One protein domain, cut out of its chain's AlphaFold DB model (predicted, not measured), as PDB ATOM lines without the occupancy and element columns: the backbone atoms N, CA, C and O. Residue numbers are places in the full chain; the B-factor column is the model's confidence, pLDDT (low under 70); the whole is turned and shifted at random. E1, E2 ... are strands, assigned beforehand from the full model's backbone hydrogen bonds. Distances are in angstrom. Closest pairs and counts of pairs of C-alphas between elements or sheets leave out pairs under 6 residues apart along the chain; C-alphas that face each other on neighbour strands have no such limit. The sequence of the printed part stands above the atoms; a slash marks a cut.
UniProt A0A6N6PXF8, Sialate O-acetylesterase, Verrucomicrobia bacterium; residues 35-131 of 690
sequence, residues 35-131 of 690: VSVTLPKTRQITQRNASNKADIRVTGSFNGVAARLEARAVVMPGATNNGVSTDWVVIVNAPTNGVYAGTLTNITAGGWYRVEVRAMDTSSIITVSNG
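What this domain is: This is residues 35 to 131 of the 690 residues of the protein "Sialate O-acetylesterase" of Verrucomicrobia bacterium (UniProt A0A6N6PXF8). Two twisted layers of strands lie one over the other in an elongated body: a sheet of four strands, and over one face of it the long pair E2 and E5, set slantwise to E3 and E6. The layers come together along one side, where E5 meets E4; short E1 lies at one end of the body, as does part of the long loop of residues 76 to 88. The printed part has 97 residues, with no named helix and seven named strands, E1 to E7 in chain order. The sheets run E4 - E3 - E6 - E7 and E2 - E5, both antiparallel, and the class is all strand. The whole is compact, with a radius of gyration of the C-alphas of 13.4 A and spans of 38 by 22 by 21 A.

Where its parts are: The printed part begins at Val 35, and its first strand, E1, residues 45 to 47, starts with C-alpha 45 at (183.080, 124.941, 138.429). E2, residues 53 to 63, is 31.6 A long. E3, residues 68 to 75, is 23.5 A long, and E4 covers residues 89 to 93. E5, residues 98 to 108, is 30.0 A long and bends by 52 degrees at residue 105. E6, residues 112 to 120, is 25.7 A long. E7, residues 125 to 128, ends with C-alpha 128 at (178.257, 146.929, 142.543).

How they stand to each other: In the larger sheet E3 and E6 are inner strands, antiparallel at 159 degrees, with N 70 and O 118 2.9 A apart, within hydrogen-bond range. E4, an edge strand, forms a hairpin with E3; N 69 and O 92 are 2.8 A apart. E7, the other edge strand, forms a hairpin with E6; N 119 and O 127 are 2.9 A apart. This sheet is only just strongly twisted, its C-alphas lying up to 4.0 A off the best plane. E2 and E5 are antiparallel at 159 degrees, with N 56 and O 104 2.8 A apart. The closest C-alphas of E4 and E5 are those of Ile 91 and Gly 102, 4.7 A apart; those of E3 and E5 are Ala 71 and Leu 104, 7.0 A. E2 is near E6, with 10 pairs of C-alphas within 10 A. E1 pairs with no named strand; its closest C-alpha to E2 is that of Gln 47, 6.5 A from that of Ala 54.

The domain as a whole: The C-alphas of Ala 79 and Thr 96, the two farthest apart, are 39.9 A from each other. The link from E3 to E4 is long, with 13 residues; the other links between named strands are tight. The printed part has no cut, its mean pLDDT is 95.7, and no printed residue is under 70.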
ATOM      1  N   VAL A  35     175.560 147.321 136.959       95.62
ATOM      2  CA  VAL A  35     176.482 146.257 136.551       95.62
ATOM      3  C   VAL A  35     175.894 144.890 136.910       95.62
ATOM      4  O   VAL A  35     175.566 144.612 138.064       95.62
ATOM      5  N   SER A  36     175.718 144.039 135.903       95.50
ATOM      6  CA  SER A  36     175.179 142.679 136.032       95.50
ATOM      7  C   SER A  36     176.251 141.644 135.701       95.50
ATOM      8  O   SER A  36     177.173 141.951 134.957       95.50
ATOM      9  N   VAL A  37     176.128 140.415 136.211       97.56
ATOM     10  CA  VAL A  37     177.057 139.312 135.910       97.56
ATOM     11  C   VAL A  37     176.312 138.212 135.152       97.56
ATOM     12  O   VAL A  37     175.332 137.652 135.641       97.56
ATOM     13  N   THR A  38     176.788 137.896 133.948       96.69
ATOM     14  CA  THR A  38     176.244 136.859 133.056       96.69
ATOM     15  C   THR A  38     177.049 135.563 133.139       96.69
ATOM     16  O   THR A  38     176.450 134.485 133.059       96.69
ATOM     17  N   LEU A  39     178.371 135.651 133.312       96.62
ATOM     18  CA  LEU A  39     179.260 134.550 133.699       96.62
ATOM     19  C   LEU A  39     180.232 135.046 134.783       96.62
ATOM     20  O   LEU A  39     180.665 136.196 134.693       96.62
ATOM     21  N   PRO A  40     180.626 134.209 135.760       97.75
ATOM     22  CA  PRO A  40     180.236 132.805 135.948       97.75
ATOM     23  C   PRO A  40     178.748 132.615 136.307       97.75
ATOM     24  O   PRO A  40     178.042 133.575 136.608       97.75
ATOM     25  N   LYS A  41     178.256 131.373 136.244       97.62
ATOM     26  CA  LYS A  41     176.936 130.979 136.772       97.62
ATOM     27  C   LYS A  41     177.032 130.496 138.218       97.62
ATOM     28  O   LYS A  41     178.061 129.978 138.642       97.62
ATOM     29  N   THR A  42     175.921 130.576 138.946       98.31
ATOM     30  CA  THR A  42     175.756 129.889 140.231       98.31
ATOM     31  C   THR A  42     176.054 128.398 140.063       98.31
ATOM     32  O   THR A  42     175.613 127.795 139.084       98.31
ATOM     33  N   ARG A  43     176.789 127.804 141.010       98.25
ATOM     34  CA  ARG A  43     177.267 126.404 140.991       98.25
ATOM     35  C   ARG A  43     178.276 126.050 139.888       98.25
ATOM     36  O   ARG A  43     178.628 124.873 139.777       98.25
ATOM     37  N   GLN A  44     178.749 127.019 139.097       98.56
ATOM     38  CA  GLN A  44     179.763 126.782 138.068       98.56
ATOM     39  C   GLN A  44     181.101 126.394 138.687       98.56
ATOM     40  O   GLN A  44     181.604 127.075 139.579       98.56
ATOM     41  N   ILE A  45     181.709 125.349 138.133       98.62
ATOM     42  CA  ILE A  45     183.080 124.941 138.429       98.62
ATOM     43  C   ILE A  45     183.946 125.237 137.199       98.62
ATOM     44  O   ILE A  45     183.499 125.050 136.066       98.62
ATOM     45  N   THR A  46     185.174 125.699 137.428       98.38
ATOM     46  CA  THR A  46     186.258 125.755 136.437       98.38
ATOM     47  C   THR A  46     187.327 124.727 136.818       98.38
ATOM     48  O   THR A  46     187.677 124.618 137.996       98.38
ATOM     49  N   GLN A  47     187.851 123.982 135.840       98.44
ATOM     50  CA  GLN A  47     188.891 122.975 136.070       98.44
ATOM     51  C   GLN A  47     190.196 123.611 136.577       98.44
ATOM     52  O   GLN A  47     190.744 124.514 135.945       98.44
ATOM     53  N   ARG A  48     190.710 123.111 137.706       98.06
ATOM     54  CA  ARG A  48     192.015 123.472 138.278       98.06
ATOM     55  C   ARG A  48     193.174 122.883 137.472       98.06
ATOM     56  O   ARG A  48     193.088 121.759 136.976       98.06
ATOM     57  N   ASN A  49     194.277 123.619 137.418       97.25
ATOM     58  CA  ASN A  49     195.580 123.136 136.967       97.25
ATOM     59  C   ASN A  49     196.330 122.383 138.090       97.25
ATOM     60  O   ASN A  49     195.866 122.310 139.230       97.25
ATOM     61  N   ALA A  50     197.516 121.852 137.775       94.56
ATOM     62  CA  ALA A  50     198.369 121.121 138.722       94.56
ATOM     63  C   ALA A  50     198.789 121.946 139.961       94.56
ATOM     64  O   ALA A  50     199.031 121.379 141.021       94.56
ATOM     65  N   SER A  51     198.807 123.278 139.857       96.62
ATOM     66  CA  SER A  51     199.097 124.207 140.960       96.62
ATOM     67  C   SER A  51     197.850 124.576 141.783       96.62
ATOM     68  O   SER A  51     197.855 125.584 142.489       96.62
ATOM     69  N   ASN A  52     196.767 123.791 141.674       97.19
ATOM     70  CA  ASN A  52     195.467 124.013 142.315       97.19
ATOM     71  C   ASN A  52     194.847 125.391 142.016       97.19
ATOM     72  O   ASN A  52     194.228 125.995 142.893       97.19
ATOM     73  N   LYS A  53     195.003 125.903 140.788       98.19
ATOM     74  CA  LYS A  53     194.492 127.221 140.372       98.19
ATOM     75  C   LYS A  53     193.765 127.186 139.031       98.19
ATOM     76  O   LYS A  53     194.031 126.313 138.208       98.19
ATOM     77  N   ALA A  54     192.875 128.146 138.795       98.19
ATOM     78  CA  ALA A  54     192.256 128.374 137.490       98.19
ATOM     79  C   ALA A  54     191.878 129.845 137.271       98.19
ATOM     80  O   ALA A  54     191.757 130.626 138.215       98.19
ATOM     81  N   ASP A  55     191.634 130.191 136.013       97.81
ATOM     82  CA  ASP A  55     191.166 131.510 135.605       97.81
ATOM     83  C   ASP A  55     189.631 131.516 135.500       97.81
ATOM     84  O   ASP A  55     189.034 130.766 134.723       97.81
ATOM     85  N   ILE A  56     188.966 132.372 136.277       98.00
ATOM     86  CA  ILE A  56     187.509 132.536 136.242       98.00
ATOM     87  C   ILE A  56     187.161 133.639 135.240       98.00
ATOM     88  O   ILE A  56     187.407 134.827 135.462       98.00
ATOM     89  N   ARG A  57     186.544 133.246 134.126       97.25
ATOM     90  CA  ARG A  57     186.060 134.165 133.092       97.25
ATOM     91  C   ARG A  57     184.814 134.921 133.574       97.25
ATOM     92  O   ARG A  57     183.805 134.297 133.898       97.25
ATOM     93  N   VAL A  58     184.868 136.255 133.562       98.25
ATOM     94  CA  VAL A  58     183.780 137.140 134.015       98.25
ATOM     95  C   VAL A  58     183.194 137.924 132.831       98.25
ATOM     96  O   VAL A  58     183.902 138.666 132.142       98.25
ATOM     97  N   THR A  59     181.894 137.780 132.577       97.88
ATOM     98  CA  THR A  59     181.140 138.589 131.600       97.88
ATOM     99  C   THR A  59     179.861 139.122 132.215       97.88
ATOM    100  O   THR A  59     179.350 138.567 133.186       97.88
ATOM    101  N   GLY A  60     179.303 140.169 131.620       97.06
ATOM    102  CA  GLY A  60     178.063 140.774 132.082       97.06
ATOM    103  C   GLY A  60     177.664 141.971 131.236       97.06
ATOM    104  O   GLY A  60     178.239 142.187 130.166       97.06
ATOM    105  N   SER A  61     176.699 142.750 131.718       96.12
ATOM    106  CA  SER A  61     176.394 144.069 131.157       96.12
ATOM    107  C   SER A  61     176.753 145.186 132.132       96.12
ATOM    108  O   SER A  61     176.622 145.030 133.347       96.12
ATOM    109  N   PHE A  62     177.194 146.314 131.583       95.44
ATOM    110  CA  PHE A  62     177.382 147.567 132.299       95.44
ATOM    111  C   PHE A  62     176.651 148.676 131.540       95.44
ATOM    112  O   PHE A  62     176.895 148.875 130.350       95.44
ATOM    113  N   ASN A  63     175.761 149.380 132.233       93.69
ATOM    114  CA  ASN A  63     175.111 150.592 131.751       93.69
ATOM    115  C   ASN A  63     175.519 151.739 132.677       93.69
ATOM    116  O   ASN A  63     175.332 151.630 133.888       93.69
ATOM    117  N   GLY A  64     176.100 152.790 132.099       90.38
ATOM    118  CA  GLY A  64     176.702 153.905 132.825       90.38
ATOM    119  C   GLY A  64     177.990 154.407 132.174       90.38
ATOM    120  O   GLY A  64     178.302 154.051 131.033       90.38
ATOM    121  N   VAL A  65     178.756 155.210 132.914       90.94
ATOM    122  CA  VAL A  65     180.113 155.661 132.549       90.94
ATOM    123  C   VAL A  65     181.055 155.355 133.709       90.94
ATOM    124  O   VAL A  65     180.765 155.729 134.836       90.94
ATOM    125  N   ALA A  66     182.177 154.680 133.453       94.62
ATOM    126  CA  ALA A  66     183.151 154.318 134.481       94.62
ATOM    127  C   ALA A  66     184.584 154.401 133.943       94.62
ATOM    128  O   ALA A  66     184.827 154.147 132.763       94.62
ATOM    129  N   ALA A  67     185.546 154.692 134.819       95.75
ATOM    130  CA  ALA A  67     186.967 154.639 134.482       95.75
ATOM    131  C   ALA A  67     187.441 153.189 134.282       95.75
ATOM    132  O   ALA A  67     188.303 152.923 133.441       95.75
ATOM    133  N   ARG A  68     186.877 152.240 135.045       96.88
ATOM    134  CA  ARG A  68     187.197 150.804 134.973       96.88
ATOM    135  C   ARG A  68     186.123 149.926 135.624       96.88
ATOM    136  O   ARG A  68     185.378 150.382 136.491       96.88
ATOM    137  N   LEU A  69     186.086 148.652 135.240       97.88
ATOM    138  CA  LEU A  69     185.410 147.591 135.988       97.88
ATOM    139  C   LEU A  69     186.447 146.758 136.743       97.88
ATOM    140  O   LEU A  69     187.459 146.338 136.178       97.88
ATOM    141  N   GLU A  70     186.152 146.473 138.003       98.38
ATOM    142  CA  GLU A  70     186.935 145.591 138.864       98.38
ATOM    143  C   GLU A  70     186.088 144.391 139.289       98.38
ATOM    144  O   GLU A  70     184.879 144.516 139.482       98.38
ATOM    145  N   ALA A  71     186.717 143.235 139.472       98.50
ATOM    146  CA  ALA A  71     186.075 142.034 139.994       98.50
ATOM    147  C   ALA A  71     186.851 141.457 141.181       98.50
ATOM    148  O   ALA A  71     188.037 141.742 141.351       98.50
ATOM    149  N   ARG A  72     186.195 140.611 141.975       98.38
ATOM    150  CA  ARG A  72     186.844 139.781 142.999       98.38
ATOM    151  C   ARG A  72     186.125 138.451 143.198       98.38
ATOM    152  O   ARG A  72     184.939 138.335 142.883       98.38
ATOM    153  N   ALA A  73     186.828 137.481 143.770       98.50
ATOM    154  CA  ALA A  73     186.244 136.255 144.305       98.50
ATOM    155  C   ALA A  73     186.365 136.265 145.838       98.50
ATOM    156  O   ALA A  73     187.471 136.319 146.369       98.50
ATOM    157  N   VAL A  74     185.241 136.216 146.553       98.31
ATOM    158  CA  VAL A  74     185.182 136.187 148.026       98.31
ATOM    159  C   VAL A  74     184.789 134.785 148.478       98.31
ATOM    160  O   VAL A  74     183.788 134.257 148.005       98.31
ATOM    161  N   VAL A  75     185.555 134.160 149.370       98.06
ATOM    162  CA  VAL A  75     185.237 132.821 149.900       98.06
ATOM    163  C   VAL A  75     183.899 132.860 150.650       98.06
ATOM    164  O   VAL A  75     183.671 133.740 151.482       98.06
ATOM    165  N   MET A  76     182.997 131.923 150.353       97.69
ATOM    166  CA  MET A  76     181.697 131.838 151.022       97.69
ATOM    167  C   MET A  76     181.831 131.269 152.445       97.69
ATOM    168  O   MET A  76     182.626 130.352 152.653       97.69
ATOM    169  N   PRO A  77     181.011 131.712 153.419       93.56
ATOM    170  CA  PRO A  77     181.006 131.139 154.764       93.56
ATOM    171  C   PRO A  77     180.801 129.616 154.773       93.56
ATOM    172  O   PRO A  77     179.945 129.090 154.062       93.56
ATOM    173  N   GLY A  78     181.576 128.919 155.606       88.56
ATOM    174  CA  GLY A  78     181.511 127.468 155.798       88.56
ATOM    175  C   GLY A  78     182.900 126.867 156.016       88.56
ATOM    176  O   GLY A  78     183.827 127.182 155.280       88.56
ATOM    177  N   ALA A  79     183.050 125.983 157.007       81.69
ATOM    178  CA  ALA A  79     184.348 125.405 157.389       81.69
ATOM    179  C   ALA A  79     185.031 124.562 156.287       81.69
ATOM    180  O   ALA A  79     186.218 124.267 156.383       81.69
ATOM    181  N   THR A  80     184.295 124.185 155.239       86.19
ATOM    182  CA  THR A  80     184.782 123.442 154.067       86.19
ATOM    183  C   THR A  80     185.111 124.331 152.856       86.19
ATOM    184  O   THR A  80     185.524 123.820 151.814       86.19
ATOM    185  N   ASN A  81     184.961 125.655 152.968       93.31
ATOM    186  CA  ASN A  81     185.407 126.615 151.958       93.31
ATOM    187  C   ASN A  81     186.779 127.168 152.376       93.31
ATOM    188  O   ASN A  81     186.888 128.173 153.072       93.31
ATOM    189  N   ASN A  82     187.829 126.451 151.983       91.94
ATOM    190  CA  ASN A  82     189.230 126.667 152.359       91.94
ATOM    191  C   ASN A  82     190.049 127.433 151.296       91.94
ATOM    192  O   ASN A  82     191.277 127.371 151.300       91.94
ATOM    193  N   GLY A  83     189.379 128.109 150.362       94.31
ATOM    194  CA  GLY A  83     190.006 128.933 149.332       94.31
ATOM    195  C   GLY A  83     190.605 130.233 149.876       94.31
ATOM    196  O   GLY A  83     190.600 130.512 151.073       94.31
ATOM    197  N   VAL A  84     191.099 131.066 148.963       97.00
ATOM    198  CA  VAL A  84     191.670 132.388 149.273       97.00
ATOM    199  C   VAL A  84     190.869 133.463 148.550       97.00
ATOM    200  O   VAL A  84     190.762 133.413 147.323       97.00
ATOM    201  N   SER A  85     190.293 134.407 149.300       97.62
ATOM    202  CA  SER A  85     189.594 135.574 148.744       97.62
ATOM    203  C   SER A  85     190.578 136.500 148.032       97.62
ATOM    204  O   SER A  85     191.686 136.704 148.523       97.62
ATOM    205  N   THR A  86     190.169 137.104 146.918       97.94
ATOM    206  CA  THR A  86     190.970 138.130 146.237       97.94
ATOM    207  C   THR A  86     190.570 139.536 146.665       97.94
ATOM    208  O   THR A  86     189.404 139.813 146.967       97.94
ATOM    209  N   ASP A  87     191.526 140.454 146.564       97.62
ATOM    210  CA  ASP A  87     191.232 141.873 146.407       97.62
ATOM    211  C   ASP A  87     190.476 142.153 145.096       97.62
ATOM    212  O   ASP A  87     190.240 141.266 144.265       97.62
ATOM    213  N   TRP A  88     190.078 143.413 144.918       97.88
ATOM    214  CA  TRP A  88     189.500 143.909 143.675       97.88
ATOM    215  C   TRP A  88     190.577 144.042 142.591       97.88
ATOM    216  O   TRP A  88     191.500 144.843 142.715       97.88
ATOM    217  N   VAL A  89     190.433 143.274 141.511       97.44
ATOM    218  CA  VAL A  89     191.334 143.268 140.352       97.44
ATOM    219  C   VAL A  89     190.640 143.941 139.171       97.44
ATOM    220  O   VAL A  89     189.483 143.640 138.876       97.44
ATOM    221  N   VAL A  90     191.337 144.838 138.471       97.56
ATOM    222  CA  VAL A  90     190.819 145.485 137.256       97.56
ATOM    223  C   VAL A  90     190.643 144.443 136.150       97.56
ATOM    224  O   VAL A  90     191.612 143.812 135.735       97.56
ATOM    225  N   ILE A  91     189.412 144.288 135.658       97.19
ATOM    226  CA  ILE A  91     189.076 143.346 134.579       97.19
ATOM    227  C   ILE A  91     188.802 144.032 133.235       97.19
ATOM    228  O   ILE A  91     188.936 143.383 132.201       97.19
ATOM    229  N   VAL A  92     188.431 145.320 133.237       97.06
ATOM    230  CA  VAL A  92     188.236 146.153 132.033       97.06
ATOM    231  C   VAL A  92     188.612 147.600 132.363       97.06
ATOM    232  O   VAL A  92     188.083 148.156 133.321       97.06
ATOM    233  N   ASN A  93     189.470 148.234 131.563       96.12
ATOM    234  CA  ASN A  93     189.710 149.684 131.614       96.12
ATOM    235  C   ASN A  93     188.816 150.405 130.594       96.12
ATOM    236  O   ASN A  93     188.563 149.851 129.526       96.12
ATOM    237  N   ALA A  94     188.367 151.620 130.921       92.69
ATOM    238  CA  ALA A  94     187.480 152.453 130.097       92.69
ATOM    239  C   ALA A  94     186.296 151.676 129.462       92.69
ATOM    240  O   ALA A  94     186.141 151.682 128.237       92.69
ATOM    241  N   PRO A  95     185.479 150.961 130.264       92.25
ATOM    242  CA  PRO A  95     184.349 150.180 129.765       92.25
ATOM    243  C   PRO A  95     183.357 151.050 128.983       92.25
ATOM    244  O   PRO A  95     182.853 152.054 129.485       92.25
ATOM    245  N   THR A  96     183.023 150.619 127.771       87.50
ATOM    246  CA  THR A  96     181.890 151.165 127.021       87.50
ATOM    247  C   THR A  96     180.566 150.643 127.585       87.50
ATOM    248  O   THR A  96     180.500 149.562 128.174       87.50
ATOM    249  N   ASN A  97     179.489 151.408 127.390       86.75
ATOM    250  CA  ASN A  97     178.135 150.965 127.717       86.75
ATOM    251  C   ASN A  97     177.757 149.749 126.848       86.75
ATOM    252  O   ASN A  97     177.914 149.791 125.624       86.75
ATOM    253  N   GLY A  98     177.285 148.666 127.471       90.75
ATOM    254  CA  GLY A  98     176.924 147.421 126.795       90.75
ATOM    255  C   GLY A  98     177.423 146.175 127.526       90.75
ATOM    256  O   GLY A  98     177.179 145.997 128.719       90.75
ATOM    257  N   VAL A  99     178.071 145.266 126.793       94.94
ATOM    258  CA  VAL A  99     178.564 143.973 127.302       94.94
ATOM    259  C   VAL A  99     180.052 144.068 127.629       94.94
ATOM    260  O   VAL A  99     180.840 144.482 126.782       94.94
ATOM    261  N   TYR A 100     180.449 143.618 128.822       96.75
ATOM    262  CA  TYR A 100     181.847 143.612 129.257       96.75
ATOM    263  C   TYR A 100     182.437 142.197 129.359       96.75
ATOM    264  O   TYR A 100     181.731 141.189 129.492       96.75
ATOM    265  N   ALA A 101     183.768 142.126 129.306       97.31
ATOM    266  CA  ALA A 101     184.522 140.882 129.265       97.31
ATOM    267  C   ALA A 101     185.902 141.027 129.926       97.31
ATOM    268  O   ALA A 101     186.749 141.744 129.409       97.31
ATOM    269  N   GLY A 102     186.150 140.277 131.002       97.44
ATOM    270  CA  GLY A 102     187.490 140.102 131.570       97.44
ATOM    271  C   GLY A 102     187.640 138.787 132.341       97.44
ATOM    272  O   GLY A 102     186.805 137.883 132.210       97.44
ATOM    273  N   THR A 103     188.706 138.664 133.129       97.88
ATOM    274  CA  THR A 103     189.093 137.408 133.794       97.88
ATOM    275  C   THR A 103     189.683 137.684 135.173       97.88
ATOM    276  O   THR A 103     190.536 138.555 135.318       97.88
ATOM    277  N   LEU A 104     189.257 136.909 136.169       98.19
ATOM    278  CA  LEU A 104     189.926 136.774 137.460       98.19
ATOM    279  C   LEU A 104     190.947 135.638 137.349       98.19
ATOM    280  O   LEU A 104     190.553 134.482 137.201       98.19
ATOM    281  N   THR A 105     192.240 135.955 137.354       97.44
ATOM    282  CA  THR A 105     193.302 134.973 137.078       97.44
ATOM    283  C   THR A 105     193.811 134.275 138.340       97.44
ATOM    284  O   THR A 105     193.742 134.822 139.441       97.44
ATOM    285  N   ASN A 106     194.370 133.070 138.179       96.50
ATOM    286  CA  ASN A 106     195.082 132.321 139.225       96.50
ATOM    287  C   ASN A 106     194.292 132.072 140.531       96.50
ATOM    288  O   ASN A 106     194.890 131.956 141.607       96.50
ATOM    289  N   ILE A 107     192.964 131.950 140.446       98.31
ATOM    290  CA  ILE A 107     192.085 131.718 141.597       98.31
ATOM    291  C   ILE A 107     192.315 130.313 142.156       98.31
ATOM    292  O   ILE A 107     192.256 129.324 141.427       98.31
ATOM    293  N   THR A 108     192.598 130.238 143.456       98.00
ATOM    294  CA  THR A 108     192.915 128.999 144.177       98.00
ATOM    295  C   THR A 108     191.688 128.096 144.325       98.00
ATOM    296  O   THR A 108     190.581 128.560 144.578       98.00
ATOM    297  N   ALA A 109     191.877 126.786 144.197       97.69
ATOM    298  CA  ALA A 109     190.853 125.787 144.484       97.69
ATOM    299  C   ALA A 109     190.617 125.663 146.002       97.69
ATOM    300  O   ALA A 109     191.577 125.526 146.758       97.69
ATOM    301  N   GLY A 110     189.359 125.690 146.455       91.56
ATOM    302  CA  GLY A 110     189.044 125.589 147.888       91.56
ATOM    303  C   GLY A 110     187.581 125.873 148.241       91.56
ATOM    304  O   GLY A 110     187.254 126.862 148.894       91.56
ATOM    305  N   GLY A 111     186.679 125.010 147.778       94.94
ATOM    306  CA  GLY A 111     185.236 125.174 147.965       94.94
ATOM    307  C   GLY A 111     184.617 126.318 147.155       94.94
ATOM    308  O   GLY A 111     184.978 126.538 145.996       94.94
ATOM    309  N   TRP A 112     183.619 126.983 147.741       98.31
ATOM    310  CA  TRP A 112     182.768 127.958 147.062       98.31
ATOM    311  C   TRP A 112     183.183 129.418 147.270       98.31
ATOM    312  O   TRP A 112     183.418 129.878 148.387       98.31
ATOM    313  N   TYR A 113     183.134 130.168 146.173       98.62
ATOM    314  CA  TYR A 113     183.285 131.613 146.098       98.62
ATOM    315  C   TYR A 113     181.972 132.307 145.730       98.62
ATOM    316  O   TYR A 113     181.123 131.769 145.016       98.62
ATOM    317  N   ARG A 114     181.864 133.558 146.160       98.50
ATOM    318  CA  ARG A 114     180.971 134.585 145.644       98.50
ATOM    319  C   ARG A 114     181.788 135.513 144.745       98.50
ATOM    320  O   ARG A 114     182.724 136.157 145.219       98.50
ATOM    321  N   VAL A 115     181.472 135.560 143.454       98.62
ATOM    322  CA  VAL A 115     182.131 136.461 142.494       98.62
ATOM    323  C   VAL A 115     181.339 137.756 142.390       98.62
ATOM    324  O   VAL A 115     180.127 137.732 142.177       98.62
ATOM    325  N   GLU A 116     182.022 138.886 142.536       98.44
ATOM    326  CA  GLU A 116     181.431 140.226 142.518       98.44
ATOM    327  C   GLU A 116     182.147 141.108 141.493       98.44
ATOM    328  O   GLU A 116     183.354 140.973 141.289       98.44
ATOM    329  N   VAL A 117     181.408 142.030 140.872       98.44
ATOM    330  CA  VAL A 117     181.935 143.050 139.955       98.44
ATOM    331  C   VAL A 117     181.470 144.428 140.418       98.44
ATOM    332  O   VAL A 117     180.315 144.588 140.816       98.44
ATOM    333  N   ARG A 118     182.350 145.428 140.355       97.44
ATOM    334  CA  ARG A 118     182.029 146.837 140.608       97.44
ATOM    335  C   ARG A 118     182.491 147.729 139.465       97.44
ATOM    336  O   ARG A 118     183.533 147.482 138.857       97.44
ATOM    337  N   ALA A 119     181.729 148.784 139.210       96.81
ATOM    338  CA  ALA A 119     182.156 149.894 138.373       96.81
ATOM    339  C   ALA A 119     182.818 150.964 139.249       96.81
ATOM    340  O   ALA A 119     182.287 151.329 140.302       96.81
ATOM    341  N   MET A 120     183.976 151.449 138.806       96.69
ATOM    342  CA  MET A 120     184.776 152.459 139.490       96.69
ATOM    343  C   MET A 120     184.970 153.673 138.585       96.69
ATOM    344  O   MET A 120     185.325 153.530 137.411       96.69
ATOM    345  N   ASP A 121     184.824 154.863 139.155       91.19
ATOM    346  CA  ASP A 121     185.477 156.062 138.628       91.19
ATOM    347  C   ASP A 121     186.960 156.046 139.072       91.19
ATOM    348  O   ASP A 121     187.494 155.021 139.510       91.19
ATOM    349  N   THR A 122     187.659 157.171 138.970       85.38
ATOM    350  CA  THR A 122     189.048 157.364 139.393       85.38
ATOM    351  C   THR A 122     189.303 156.774 140.788       85.38
ATOM    352  O   THR A 122     190.181 155.919 140.935       85.38
ATOM    353  N   SER A 123     188.488 157.134 141.789       87.88
ATOM    354  CA  SER A 123     188.623 156.658 143.179       87.88
ATOM    355  C   SER A 123     187.324 156.188 143.852       87.88
ATOM    356  O   SER A 123     187.394 155.458 144.840       87.88
ATOM    357  N   SER A 124     186.146 156.560 143.341       91.50
ATOM    358  CA  SER A 124     184.840 156.214 143.919       91.50
ATOM    359  C   SER A 124     184.229 154.946 143.309       91.50
ATOM    360  O   SER A 124     184.433 154.626 142.135       91.50
ATOM    361  N   ILE A 125     183.449 154.225 144.122       94.25
ATOM    362  CA  ILE A 125     182.575 153.140 143.660       94.25
ATOM    363  C   ILE A 125     181.315 153.777 143.072       94.25
ATOM    364  O   ILE A 125     180.663 154.568 143.752       94.25
ATOM    365  N   ILE A 126     180.964 153.405 141.842       92.38
ATOM    366  CA  ILE A 126     179.746 153.869 141.162       92.38
ATOM    367  C   ILE A 126     178.589 152.915 141.475       92.38
ATOM    368  O   ILE A 126     177.539 153.318 141.961       92.38
ATOM    369  N   THR A 127     178.794 151.622 141.211       93.12
ATOM    370  CA  THR A 127     177.777 150.577 141.369       93.12
ATOM    371  C   THR A 127     178.443 149.212 141.565       93.12
ATOM    372  O   THR A 127     179.583 149.005 141.137       93.12
ATOM    373  N   VAL A 128     177.759 148.281 142.233       94.38
ATOM    374  CA  VAL A 128     178.257 146.929 142.543       94.38
ATOM    375  C   VAL A 128     177.184 145.908 142.184       94.38
ATOM    376  O   VAL A 128     176.006 146.104 142.470       94.38
ATOM    377  N   SER A 129     177.592 144.803 141.566       95.44
ATOM    378  CA  SER A 129     176.701 143.705 141.197       95.44
ATOM    379  C   SER A 129     176.108 143.012 142.426       95.44
ATOM    380  O   SER A 129     176.800 142.858 143.433       95.44
ATOM    381  N   ASN A 130     174.923 142.413 142.283       92.69
ATOM    382  CA  ASN A 130     174.332 141.521 143.295       92.69
ATOM    383  C   ASN A 130     175.188 140.274 143.629       92.69
ATOM    384  O   ASN A 130     174.889 139.574 144.599       92.69
ATOM    385  N   GLY A 131     176.253 140.014 142.861       94.94
ATOM    386  CA  GLY A 131     177.171 138.886 143.015       94.94
ATOM    387  C   GLY A 131     176.624 137.567 142.462       94.94
ATOM    388  O   GLY A 131     175.431 137.425 142.197       94.94
TER     389      GLY A 131